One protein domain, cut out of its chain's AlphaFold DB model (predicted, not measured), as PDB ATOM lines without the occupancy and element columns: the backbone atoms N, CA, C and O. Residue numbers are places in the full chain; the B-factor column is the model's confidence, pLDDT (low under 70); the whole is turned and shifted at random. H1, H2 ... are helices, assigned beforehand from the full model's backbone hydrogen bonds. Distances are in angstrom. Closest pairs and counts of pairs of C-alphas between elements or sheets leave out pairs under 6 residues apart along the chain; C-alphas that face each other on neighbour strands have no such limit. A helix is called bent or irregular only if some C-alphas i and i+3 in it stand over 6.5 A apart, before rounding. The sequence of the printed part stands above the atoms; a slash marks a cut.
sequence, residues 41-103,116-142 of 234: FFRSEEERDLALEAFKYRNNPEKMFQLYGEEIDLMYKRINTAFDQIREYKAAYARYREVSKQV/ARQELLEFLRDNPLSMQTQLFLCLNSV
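Overview. This is residues 41 to 103 and 116 to 142 of the 234 residues of an uncharacterized protein of Advenella kashmirensis (strain DSM 17095 / LMG 22695 / WT001) (UniProt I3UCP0). One long helix, H2, makes most of the length of a thin, loosely held model; the short helix H1 is folded back near its first end through a tight link, and H2 is sharply kinked close to that end. Near its other end two more short helices, H3 and H4, follow after a cut in the chain, and neither of them touches H2 or the other; residues 83 to 99 of H2 stand free. The printed part has 90 residues with four named helices, H1, H2, H3 and H4 in that order, and no named strand; the class is all helix. The whole is extended, with a radius of gyration of the C-alphas of 20.6 A, and the C-alphas span 62 by 23 by 22 A.

Along the chain. The printed part begins at Phe 41, and H1 follows as residues 45 to 55, Glu 45 to Phe 55, with C-alpha 45 at (162.009, 185.707, 18.730). H1 is 15.2 A long from first to last C-alpha. Residues 56 to 60 are a tight link to H2, the longest helix, which holds the 43 residues 61 to 103. H2 runs from C-alpha 61 at (177.242, 168.649, 15.469) to C-alpha 103 at (128.195, 157.578, 31.903), 52.9 A from first to last C-alpha. H2 is irregular: C-alphas 67 and 70 are 8.6 A apart, and near residue 68 it has a kink of 93 degrees. After the cut comes H3, residues 116 to 126, 15.4 A long. Residues 127 to 130 are a tight link to H4, residues 131 to 140, which is 14.0 A long and ends with C-alpha 140 at (135.586, 171.616, 23.350). The printed part ends at Val 142.

Arrangement. H1 and H2 are close but not clearly touching, with 2 pairs of C-alphas within 8 A. Their closest C-alphas are those of Ala 54 and Met 64, 6.0 A apart. Their lines stand at a steep tilt of 65 degrees, and they run opposite ways; the line of H2 is a rough one. Their centres are 19.9 A apart. H2 and H3 are apart, with no C-alpha of the one within 8 A of the other. By the same test H2 and H4 are apart, and so are H3 and H4. H1 is apart from H3 and from H4. In the backbone, every pair of O i and N i+4 is within hydrogen-bond range in H1, H3 and H4, while in H2 37 of 39 such pairs are.

Size, cuts and confidence. The outline is a rod, and the two C-alphas farthest apart are those of Lys 63 and Ala 116, at 61.8 A. The C-alphas of Phe 41 and Val 142, the first and last printed residues, are 26.4 A apart. Residues 104 to 115 are cut out and not printed, and the C-alphas of Val 103 and Ala 116 are 8.6 A apart across this cut, where the link from H2 to H3 lies. Of the links that are printed whole, H1 to H2 and H3 to H4, both are tight. The mean pLDDT of the printed part is 71.0, and 40 residues are under 70, among them residues 99 to 103, 116 to 121 and 131 to 142. The mean pLDDT is 79 in H1, 74 in H2, 66 in H3 and 56 in H4.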
ATOM      1  N   PHE A  41     156.534 176.264  19.323       54.16
ATOM      2  CA  PHE A  41     156.703 176.598  20.749       54.16
ATOM      3  C   PHE A  41     157.955 177.418  21.094       54.16
ATOM      4  O   PHE A  41     158.528 177.234  22.167       54.16
ATOM      5  N   PHE A  42     158.371 178.359  20.244       65.56
ATOM      6  CA  PHE A  42     159.316 179.386  20.699       65.56
ATOM      7  C   PHE A  42     158.589 180.445  21.520       65.56
ATOM      8  O   PHE A  42     157.595 181.016  21.070       65.56
ATOM      9  N   ARG A  43     159.079 180.712  22.734       68.12
ATOM     10  CA  ARG A  43     158.490 181.730  23.620       68.12
ATOM     11  C   ARG A  43     158.901 183.142  23.229       68.12
ATOM     12  O   ARG A  43     158.237 184.097  23.626       68.12
ATOM     13  N   SER A  44     159.993 183.271  22.485       79.94
ATOM     14  CA  SER A  44     160.524 184.546  22.029       79.94
ATOM     15  C   SER A  44     161.143 184.430  20.640       79.94
ATOM     16  O   SER A  44     161.488 183.348  20.160       79.94
ATOM     17  N   GLU A  45     161.297 185.583  19.998       77.69
ATOM     18  CA  GLU A  45     162.009 185.707  18.730       77.69
ATOM     19  C   GLU A  45     163.488 185.306  18.861       77.69
ATOM     20  O   GLU A  45     164.037 184.676  17.964       77.69
ATOM     21  N   GLU A  46     164.092 185.549  20.027       80.94
ATOM     22  CA  GLU A  46     165.464 185.145  20.348       80.94
ATOM     23  C   GLU A  46     165.641 183.620  20.335       80.94
ATOM     24  O   GLU A  46     166.618 183.127  19.777       80.94
ATOM     25  N   GLU A  47     164.694 182.859  20.901       76.19
ATOM     26  CA  GLU A  47     164.743 181.389  20.879       76.19
ATOM     27  C   GLU A  47     164.606 180.844  19.451       76.19
ATOM     28  O   GLU A  47     165.309 179.902  19.075       76.19
ATOM     29  N   ARG A  48     163.745 181.468  18.635       79.00
ATOM     30  CA  ARG A  48     163.583 181.125  17.215       79.00
ATOM     31  C   ARG A  48     164.868 181.390  16.437       79.00
ATOM     32  O   ARG A  48     165.322 180.530  15.685       79.00
ATOM     33  N   ASP A  49     165.447 182.573  16.603       82.75
ATOM     34  CA  ASP A  49     166.640 182.986  15.871       82.75
ATOM     35  C   ASP A  49     167.865 182.164  16.295       82.75
ATOM     36  O   ASP A  49     168.667 181.776  15.447       82.75
ATOM     37  N   LEU A  50     167.966 181.809  17.580       80.00
ATOM     38  CA  LEU A  50     168.977 180.880  18.083       80.00
ATOM     39  C   LEU A  50     168.838 179.494  17.439       80.00
ATOM     40  O   LEU A  50     169.835 178.918  17.007       80.00
ATOM     41  N   ALA A  51     167.613 178.974  17.326       76.75
ATOM     42  CA  ALA A  51     167.356 177.696  16.666       76.75
ATOM     43  C   ALA A  51     167.700 177.736  15.166       76.75
ATOM     44  O   ALA A  51     168.297 176.793  14.642       76.75
ATOM     45  N   LEU A  52     167.380 178.837  14.477       79.06
ATOM     46  CA  LEU A  52     167.740 179.046  13.070       79.06
ATOM     47  C   LEU A  52     169.258 179.161  12.872       79.06
ATOM     48  O   LEU A  52     169.798 178.611  11.911       79.06
ATOM     49  N   GLU A  53     169.963 179.843  13.774       83.94
ATOM     50  CA  GLU A  53     171.422 179.955  13.725       83.94
ATOM     51  C   GLU A  53     172.091 178.602  13.997       83.94
ATOM     52  O   GLU A  53     172.977 178.190  13.246       83.94
ATOM     53  N   ALA A  54     171.614 177.859  15.000       75.69
ATOM     54  CA  ALA A  54     172.072 176.501  15.276       75.69
ATOM     55  C   ALA A  54     171.856 175.575  14.064       75.69
ATOM     56  O   ALA A  54     172.734 174.777  13.729       75.69
ATOM     57  N   PHE A  55     170.742 175.726  13.340       77.25
ATOM     58  CA  PHE A  55     170.420 174.926  12.152       77.25
ATOM     59  C   PHE A  55     171.439 175.067  11.009       77.25
ATOM     60  O   PHE A  55     171.634 174.122  10.236       77.25
ATOM     61  N   LYS A  56     172.159 176.195  10.913       84.00
ATOM     62  CA  LYS A  56     173.260 176.360   9.940       84.00
ATOM     63  C   LYS A  56     174.378 175.338  10.152       84.00
ATOM     64  O   LYS A  56     175.081 174.987   9.206       84.00
ATOM     65  N   TYR A  57     174.511 174.824  11.372       83.62
ATOM     66  CA  TYR A  57     175.510 173.836  11.765       83.62
ATOM     67  C   TYR A  57     174.966 172.400  11.793       83.62
ATOM     68  O   TYR A  57     175.632 171.521  12.328       83.62
ATOM     69  N   ARG A  58     173.802 172.115  11.187       79.19
ATOM     70  CA  ARG A  58     173.189 170.767  11.201       79.19
ATOM     71  C   ARG A  58     174.100 169.637  10.698       79.19
ATOM     72  O   ARG A  58     173.971 168.508  11.147       79.19
ATOM     73  N   ASN A  59     175.045 169.950   9.807       80.81
ATOM     74  CA  ASN A  59     176.021 168.992   9.273       80.81
ATOM     75  C   ASN A  59     177.347 168.957  10.068       80.81
ATOM     76  O   ASN A  59     178.279 168.269   9.666       80.81
ATOM     77  N   ASN A  60     177.468 169.723  11.160       87.19
ATOM     78  CA  ASN A  60     178.636 169.755  12.044       87.19
ATOM     79  C   ASN A  60     178.190 169.839  13.524       87.19
ATOM     80  O   ASN A  60     178.162 170.930  14.109       87.19
ATOM     81  N   PRO A  61     177.825 168.694  14.130       76.69
ATOM     82  CA  PRO A  61     177.242 168.649  15.469       76.69
ATOM     83  C   PRO A  61     178.225 169.064  16.570       76.69
ATOM     84  O   PRO A  61     177.805 169.664  17.554       76.69
ATOM     85  N   GLU A  62     179.531 168.827  16.397       84.12
ATOM     86  CA  GLU A  62     180.553 169.260  17.360       84.12
ATOM     87  C   GLU A  62     180.600 170.785  17.471       84.12
ATOM     88  O   GLU A  62     180.595 171.335  18.571       84.12
ATOM     89  N   LYS A  63     180.570 171.485  16.331       85.00
ATOM     90  CA  LYS A  63     180.554 172.950  16.301       85.00
ATOM     91  C   LYS A  63     179.235 173.523  16.821       85.00
ATOM     92  O   LYS A  63     179.255 174.537  17.514       85.00
ATOM     93  N   MET A  64     178.106 172.876  16.523       84.81
ATOM     94  CA  MET A  64     176.801 173.249  17.081       84.81
ATOM     95  C   MET A  64     176.811 173.142  18.614       84.81
ATOM     96  O   MET A  64     176.410 174.081  19.297       84.81
ATOM     97  N   PHE A  65     177.323 172.032  19.150       81.44
ATOM     98  CA  PHE A  65     177.384 171.792  20.590       81.44
ATOM     99  C   PHE A  65     178.377 172.721  21.301       81.44
ATOM    100  O   PHE A  65     178.090 173.215  22.384       81.44
ATOM    101  N   GLN A  66     179.518 173.033  20.685       88.69
ATOM    102  CA  GLN A  66     180.478 173.990  21.248       88.69
ATOM    103  C   GLN A  66     179.927 175.419  21.338       88.69
ATOM    104  O   GLN A  66     180.290 176.150  22.255       88.69
ATOM    105  N   LEU A  67     179.093 175.830  20.378       82.00
ATOM    106  CA  LEU A  67     178.563 177.194  20.317       82.00
ATOM    107  C   LEU A  67     177.266 177.378  21.111       82.00
ATOM    108  O   LEU A  67     177.019 178.485  21.579       82.00
ATOM    109  N   TYR A  68     176.452 176.326  21.237       85.44
ATOM    110  CA  TYR A  68     175.076 176.420  21.739       85.44
ATOM    111  C   TYR A  68     174.673 175.263  22.665       85.44
ATOM    112  O   TYR A  68     173.486 175.035  22.879       85.44
ATOM    113  N   GLY A  69     175.627 174.468  23.157       83.69
ATOM    114  CA  GLY A  69     175.344 173.210  23.854       83.69
ATOM    115  C   GLY A  69     174.443 173.365  25.079       83.69
ATOM    116  O   GLY A  69     173.527 172.564  25.254       83.69
ATOM    117  N   GLU A  70     174.645 174.407  25.890       84.94
ATOM    118  CA  GLU A  70     173.836 174.652  27.091       84.94
ATOM    119  C   GLU A  70     172.416 175.121  26.739       84.94
ATOM    120  O   GLU A  70     171.434 174.630  27.301       84.94
ATOM    121  N   GLU A  71     172.280 176.038  25.780       82.62
ATOM    122  CA  GLU A  71     170.985 176.566  25.359       82.62
ATOM    123  C   GLU A  71     170.153 175.529  24.594       82.62
ATOM    124  O   GLU A  71     168.937 175.446  24.787       82.62
ATOM    125  N   ILE A  72     170.799 174.708  23.764       74.62
ATOM    126  CA  ILE A  72     170.158 173.601  23.052       74.62
ATOM    127  C   ILE A  72     169.706 172.526  24.044       74.62
ATOM    128  O   ILE A  72     168.560 172.086  23.963       74.62
ATOM    129  N   ASP A  73     170.537 172.140  25.017       79.44
ATOM    130  CA  ASP A  73     170.148 171.175  26.056       79.44
ATOM    131  C   ASP A  73     168.947 171.678  26.877       79.44
ATOM    132  O   ASP A  73     167.984 170.942  27.114       79.44
ATOM    133  N   LEU A  74     168.937 172.965  27.242       78.81
ATOM    134  CA  LEU A  74     167.799 173.582  27.922       78.81
ATOM    135  C   LEU A  74     166.531 173.578  27.052       78.81
ATOM    136  O   LEU A  74     165.437 173.307  27.558       78.81
ATOM    137  N   MET A  75     166.664 173.852  25.753       74.75
ATOM    138  CA  MET A  75     165.558 173.793  24.795       74.75
ATOM    139  C   MET A  75     164.999 172.368  24.680       74.75
ATOM    140  O   MET A  75     163.789 172.180  24.804       74.75
ATOM    141  N   TYR A  76     165.859 171.353  24.554       70.12
ATOM    142  CA  TYR A  76     165.453 169.944  24.523       70.12
ATOM    143  C   TYR A  76     164.763 169.506  25.815       70.12
ATOM    144  O   TYR A  76     163.713 168.870  25.758       70.12
ATOM    145  N   LYS A  77     165.287 169.884  26.988       75.69
ATOM    146  CA  LYS A  77     164.635 169.604  28.280       75.69
ATOM    147  C   LYS A  77     163.222 170.181  28.341       75.69
ATOM    148  O   LYS A  77     162.300 169.510  28.806       75.69
ATOM    149  N   ARG A  78     163.031 171.401  27.834       71.88
ATOM    150  CA  ARG A  78     161.715 172.056  27.774       71.88
ATOM    151  C   ARG A  78     160.770 171.366  26.796       71.88
ATOM    152  O   ARG A  78     159.620 171.132  27.155       71.88
ATOM    153  N   ILE A  79     161.253 171.017  25.606       65.31
ATOM    154  CA  ILE A  79     160.485 170.268  24.604       65.31
ATOM    155  C   ILE A  79     160.040 168.919  25.179       65.31
ATOM    156  O   ILE A  79     158.860 168.587  25.114       65.31
ATOM    157  N   ASN A  80     160.945 168.180  25.824       66.56
ATOM    158  CA  ASN A  80     160.624 166.904  26.463       66.56
ATOM    159  C   ASN A  80     159.609 167.073  27.600       66.56
ATOM    160  O   ASN A  80     158.628 166.340  27.646       66.56
ATOM    161  N   THR A  81     159.769 168.101  28.438       75.00
ATOM    162  CA  THR A  81     158.782 168.440  29.479       75.00
ATOM    163  C   THR A  81     157.403 168.720  28.874       75.00
ATOM    164  O   THR A  81     156.392 168.243  29.384       75.00
ATOM    165  N   ALA A  82     157.341 169.465  27.767       63.19
ATOM    166  CA  ALA A  82     156.089 169.743  27.072       63.19
ATOM    167  C   ALA A  82     155.473 168.468  26.472       63.19
ATOM    168  O   ALA A  82     154.263 168.265  26.565       63.19
ATOM    169  N   PHE A  83     156.287 167.574  25.906       59.56
ATOM    170  CA  PHE A  83     155.812 166.282  25.410       59.56
ATOM    171  C   PHE A  83     155.278 165.382  26.522       59.56
ATOM    172  O   PHE A  83     154.251 164.730  26.324       59.56
ATOM    173  N   ASP A  84     155.923 165.364  27.686       72.75
ATOM    174  CA  ASP A  84     155.440 164.615  28.844       72.75
ATOM    175  C   ASP A  84     154.107 165.184  29.349       72.75
ATOM    176  O   ASP A  84     153.158 164.423  29.532       72.75
ATOM    177  N   GLN A  85     153.962 166.513  29.419       69.69
ATOM    178  CA  GLN A  85     152.679 167.167  29.722       69.69
ATOM    179  C   GLN A  85     151.586 166.806  28.704       69.69
ATOM    180  O   GLN A  85     150.452 166.513  29.082       69.69
ATOM    181  N   ILE A  86     151.913 166.772  27.407       63.19
ATOM    182  CA  ILE A  86     150.979 166.344  26.354       63.19
ATOM    183  C   ILE A  86     150.602 164.866  26.524       63.19
ATOM    184  O   ILE A  86     149.443 164.500  26.318       63.19
ATOM    185  N   ARG A  87     151.550 163.996  26.894       71.69
ATOM    186  CA  ARG A  87     151.295 162.566  27.129       71.69
ATOM    187  C   ARG A  87     150.378 162.363  28.334       71.69
ATOM    188  O   ARG A  87     149.400 161.622  28.224       71.69
ATOM    189  N   GLU A  88     150.650 163.046  29.441       73.38
ATOM    190  CA  GLU A  88     149.798 163.046  30.634       73.38
ATOM    191  C   GLU A  88     148.395 163.562  30.315       73.38
ATOM    192  O   GLU A  88     147.401 162.940  30.694       73.38
ATOM    193  N   TYR A  89     148.307 164.645  29.542       69.69
ATOM    194  CA  TYR A  89     147.042 165.198  29.078       69.69
ATOM    195  C   TYR A  89     146.257 164.199  28.220       69.69
ATOM    196  O   TYR A  89     145.077 163.963  28.473       69.69
ATOM    197  N   LYS A  90     146.903 163.546  27.244       69.38
ATOM    198  CA  LYS A  90     146.270 162.506  26.414       69.38
ATOM    199  C   LYS A  90     145.773 161.334  27.261       69.38
ATOM    200  O   LYS A  90     144.669 160.846  27.028       69.38
ATOM    201  N   ALA A  91     146.545 160.909  28.260       73.75
ATOM    202  CA  ALA A  91     146.135 159.857  29.186       73.75
ATOM    203  C   ALA A  91     144.933 160.289  30.048       73.75
ATOM    204  O   ALA A  91     143.980 159.526  30.210       73.75
ATOM    205  N   ALA A  92     144.933 161.523  30.558       69.69
ATOM    206  CA  ALA A  92     143.806 162.089  31.296       69.69
ATOM    207  C   ALA A  92     142.546 162.194  30.423       69.69
ATOM    208  O   ALA A  92     141.467 161.798  30.861       69.69
ATOM    209  N   TYR A  93     142.688 162.641  29.176       70.00
ATOM    210  CA  TYR A  93     141.596 162.717  28.210       70.00
ATOM    211  C   TYR A  93     141.050 161.332  27.843       70.00
ATOM    212  O   TYR A  93     139.838 161.155  27.758       70.00
ATOM    213  N   ALA A  94     141.912 160.323  27.691       72.00
ATOM    214  CA  ALA A  94     141.483 158.946  27.460       72.00
ATOM    215  C   ALA A  94     140.661 158.399  28.639       72.00
ATOM    216  O   ALA A  94     139.599 157.819  28.418       72.00
ATOM    217  N   ARG A  95     141.095 158.651  29.885       77.56
ATOM    218  CA  ARG A  95     140.319 158.306  31.092       77.56
ATOM    219  C   ARG A  95     138.976 159.025  31.122       77.56
ATOM    220  O   ARG A  95     137.953 158.384  31.332       77.56
ATOM    221  N   TYR A  96     138.968 160.332  30.858       73.06
ATOM    222  CA  TYR A  96     137.736 161.115  30.766       73.06
ATOM    223  C   TYR A  96     136.790 160.558  29.699       73.06
ATOM    224  O   TYR A  96     135.604 160.396  29.962       73.06
ATOM    225  N   ARG A  97     137.302 160.220  28.511       71.56
ATOM    226  CA  ARG A  97     136.516 159.637  27.419       71.56
ATOM    227  C   ARG A  97     135.919 158.291  27.812       71.56
ATOM    228  O   ARG A  97     134.784 158.023  27.444       71.56
ATOM    229  N   GLU A  98     136.658 157.456  28.532       74.44
ATOM    230  CA  GLU A  98     136.164 156.156  28.983       74.44
ATOM    231  C   GLU A  98     135.081 156.302  30.059       74.44
ATOM    232  O   GLU A  98     134.007 155.722  29.923       74.44
ATOM    233  N   VAL A  99     135.291 157.171  31.054       67.69
ATOM    234  CA  VAL A  99     134.255 157.531  32.040       67.69
ATOM    235  C   VAL A  99     133.037 158.122  31.336       67.69
ATOM    236  O   VAL A  99     131.909 157.725  31.599       67.69
ATOM    237  N   SER A 100     133.257 159.013  30.371       64.62
ATOM    238  CA  SER A 100     132.203 159.607  29.561       64.62
ATOM    239  C   SER A 100     131.443 158.540  28.767       64.62
ATOM    240  O   SER A 100     130.224 158.510  28.797       64.62
ATOM    241  N   LYS A 101     132.109 157.569  28.141       69.69
ATOM    242  CA  LYS A 101     131.422 156.443  27.491       69.69
ATOM    243  C   LYS A 101     130.631 155.580  28.472       69.69
ATOM    244  O   LYS A 101     129.574 155.086  28.105       69.69
ATOM    245  N   GLN A 102     131.097 155.391  29.700       69.75
ATOM    246  CA  GLN A 102     130.356 154.615  30.698       69.75
ATOM    247  C   GLN A 102     129.127 155.371  31.218       69.75
ATOM    248  O   GLN A 102     128.065 154.769  31.377       69.75
ATOM    249  N   VAL A 103     129.259 156.686  31.417       62.06
ATOM    250  CA  VAL A 103     128.195 157.578  31.903       62.06
ATOM    251  C   VAL A 103     127.180 157.905  30.804       62.06
ATOM    252  O   VAL A 103     125.982 157.873  31.057       62.06
ATOM    253  N   ALA A 116     121.511 163.335  36.412       62.50
ATOM    254  CA  ALA A 116     122.835 162.941  35.894       62.50
ATOM    255  C   ALA A 116     123.745 164.160  35.654       62.50
ATOM    256  O   ALA A 116     124.967 164.103  35.800       62.50
ATOM    257  N   ARG A 117     123.134 165.308  35.329       59.44
ATOM    258  CA  ARG A 117     123.837 166.594  35.264       59.44
ATOM    259  C   ARG A 117     124.344 167.011  36.646       59.44
ATOM    260  O   ARG A 117     125.416 167.599  36.741       59.44
ATOM    261  N   GLN A 118     123.590 166.707  37.696       67.44
ATOM    262  CA  GLN A 118     123.947 167.008  39.075       67.44
ATOM    263  C   GLN A 118     125.053 166.082  39.596       67.44
ATOM    264  O   GLN A 118     126.013 166.589  40.170       67.44
ATOM    265  N   GLU A 119     125.018 164.787  39.268       68.75
ATOM    266  CA  GLU A 119     126.115 163.847  39.559       68.75
ATOM    267  C   GLU A 119     127.430 164.259  38.877       68.75
ATOM    268  O   GLU A 119     128.493 164.216  39.496       68.75
ATOM    269  N   LEU A 120     127.384 164.736  37.625       63.09
ATOM    270  CA  LEU A 120     128.577 165.256  36.947       63.09
ATOM    271  C   LEU A 120     129.139 166.500  37.651       63.09
ATOM    272  O   LEU A 120     130.352 166.647  37.782       63.09
ATOM    273  N   LEU A 121     128.267 167.406  38.097       63.47
ATOM    274  CA  LEU A 121     128.675 168.611  38.821       63.47
ATOM    275  C   LEU A 121     129.240 168.290  40.211       63.47
ATOM    276  O   LEU A 121     130.143 168.988  40.663       63.47
ATOM    277  N   GLU A 122     128.742 167.250  40.879       72.31
ATOM    278  CA  GLU A 122     129.284 166.751  42.150       72.31
ATOM    279  C   GLU A 122     130.636 166.059  41.948       72.31
ATOM    280  O   GLU A 122     131.601 166.384  42.635       72.31
ATOM    281  N   PHE A 123     130.781 165.237  40.906       69.62
ATOM    282  CA  PHE A 123     132.070 164.641  40.549       69.62
ATOM    283  C   PHE A 123     133.145 165.697  40.233       69.62
ATOM    284  O   PHE A 123     134.289 165.577  40.675       69.62
ATOM    285  N   LEU A 124     132.780 166.750  39.489       64.25
ATOM    286  CA  LEU A 124     133.669 167.876  39.173       64.25
ATOM    287  C   LEU A 124     133.970 168.767  40.390       64.25
ATOM    288  O   LEU A 124     135.009 169.427  40.413       64.25
ATOM    289  N   ARG A 125     133.082 168.792  41.391       70.12
ATOM    290  CA  ARG A 125     133.291 169.489  42.669       70.12
ATOM    291  C   ARG A 125     134.347 168.782  43.515       70.12
ATOM    292  O   ARG A 125     135.229 169.448  44.049       70.12
ATOM    293  N   ASP A 126     134.279 167.456  43.582       70.31
ATOM    294  CA  ASP A 126     135.183 166.640  44.401       70.31
ATOM    295  C   ASP A 126     136.532 166.376  43.713       70.31
ATOM    296  O   ASP A 126     137.521 166.043  44.364       70.31
ATOM    297  N   ASN A 127     136.598 166.581  42.394       57.94
ATOM    298  CA  ASN A 127     137.816 166.483  41.594       57.94
ATOM    299  C   ASN A 127     138.048 167.814  40.871       57.94
ATOM    300  O   ASN A 127     137.737 167.906  39.679       57.94
ATOM    301  N   PRO A 128     138.568 168.851  41.561       60.88
ATOM    302  CA  PRO A 128     138.727 170.177  40.987       60.88
ATOM    303  C   PRO A 128     139.751 170.122  39.857       60.88
ATOM    304  O   PRO A 128     140.959 170.279  40.039       60.88
ATOM    305  N   LEU A 129     139.248 169.901  38.648       64.12
ATOM    306  CA  LEU A 129     139.987 170.165  37.433       64.12
ATOM    307  C   LEU A 129     140.394 171.634  37.471       64.12
ATOM    308  O   LEU A 129     139.604 172.488  37.884       64.12
ATOM    309  N   SER A 130     141.619 171.937  37.040       71.00
ATOM    310  CA  SER A 130     142.059 173.326  36.947       71.00
ATOM    311  C   SER A 130     141.029 174.138  36.152       71.00
ATOM    312  O   SER A 130     140.418 173.632  35.207       71.00
ATOM    313  N   MET A 131     140.831 175.406  36.508       54.50
ATOM    314  CA  MET A 131     139.906 176.305  35.808       54.50
ATOM    315  C   MET A 131     140.165 176.338  34.288       54.50
ATOM    316  O   MET A 131     139.231 176.471  33.504       54.50
ATOM    317  N   GLN A 132     141.414 176.123  33.857       53.56
ATOM    318  CA  GLN A 132     141.785 175.977  32.447       53.56
ATOM    319  C   GLN A 132     141.224 174.697  31.818       53.56
ATOM    320  O   GLN A 132     140.743 174.731  30.691       53.56
ATOM    321  N   THR A 133     141.226 173.578  32.541       58.53
ATOM    322  CA  THR A 133     140.632 172.313  32.089       58.53
ATOM    323  C   THR A 133     139.105 172.391  32.050       58.53
ATOM    324  O   THR A 133     138.502 171.863  31.122       58.53
ATOM    325  N   GLN A 134     138.480 173.091  33.000       58.75
ATOM    326  CA  GLN A 134     137.033 173.337  32.989       58.75
ATOM    327  C   GLN A 134     136.627 174.242  31.817       58.75
ATOM    328  O   GLN A 134     135.713 173.908  31.068       58.75
ATOM    329  N   LEU A 135     137.361 175.340  31.591       55.03
ATOM    330  CA  LEU A 135     137.146 176.240  30.456       55.03
ATOM    331  C   LEU A 135     137.381 175.523  29.118       55.03
ATOM    332  O   LEU A 135     136.613 175.702  28.179       55.03
ATOM    333  N   PHE A 136     138.400 174.663  29.042       60.50
ATOM    334  CA  PHE A 136     138.702 173.868  27.854       60.50
ATOM    335  C   PHE A 136     137.646 172.791  27.591       60.50
ATOM    336  O   PHE A 136     137.253 172.616  26.442       60.50
ATOM    337  N   LEU A 137     137.150 172.089  28.615       54.91
ATOM    338  CA  LEU A 137     136.045 171.144  28.451       54.91
ATOM    339  C   LEU A 137     134.777 171.865  27.989       54.91
ATOM    340  O   LEU A 137     134.143 171.367  27.077       54.91
ATOM    341  N   CYS A 138     134.471 173.058  28.507       56.03
ATOM    342  CA  CYS A 138     133.352 173.874  28.023       56.03
ATOM    343  C   CYS A 138     133.550 174.400  26.588       56.03
ATOM    344  O   CYS A 138     132.580 174.526  25.846       56.03
ATOM    345  N   LEU A 139     134.788 174.705  26.183       53.62
ATOM    346  CA  LEU A 139     135.109 175.158  24.822       53.62
ATOM    347  C   LEU A 139     135.123 174.008  23.804       53.62
ATOM    348  O   LEU A 139     134.771 174.220  22.648       53.62
ATOM    349  N   ASN A 140     135.493 172.793  24.222       56.84
ATOM    350  CA  ASN A 140     135.586 171.616  23.350       56.84
ATOM    351  C   ASN A 140     134.378 170.677  23.453       56.84
ATOM    352  O   ASN A 140     134.218 169.813  22.598       56.84
ATOM    353  N   SER A 141     133.490 170.847  24.438       53.78
ATOM    354  CA  SER A 141     132.205 170.137  24.496       53.78
ATOM    355  C   SER A 141     131.189 170.658  23.474       53.78
ATOM    356  O   SER A 141     130.065 170.167  23.444       53.78
ATOM    357  N   VAL A 142     131.551 171.669  22.676       52.44
ATOM    358  CA  VAL A 142     130.651 172.342  21.723       52.44
ATOM    359  C   VAL A 142     130.985 172.028  20.261       52.44
ATOM    360  O   VAL A 142     130.151 172.264  19.394       52.44
TER     361      VAL A 142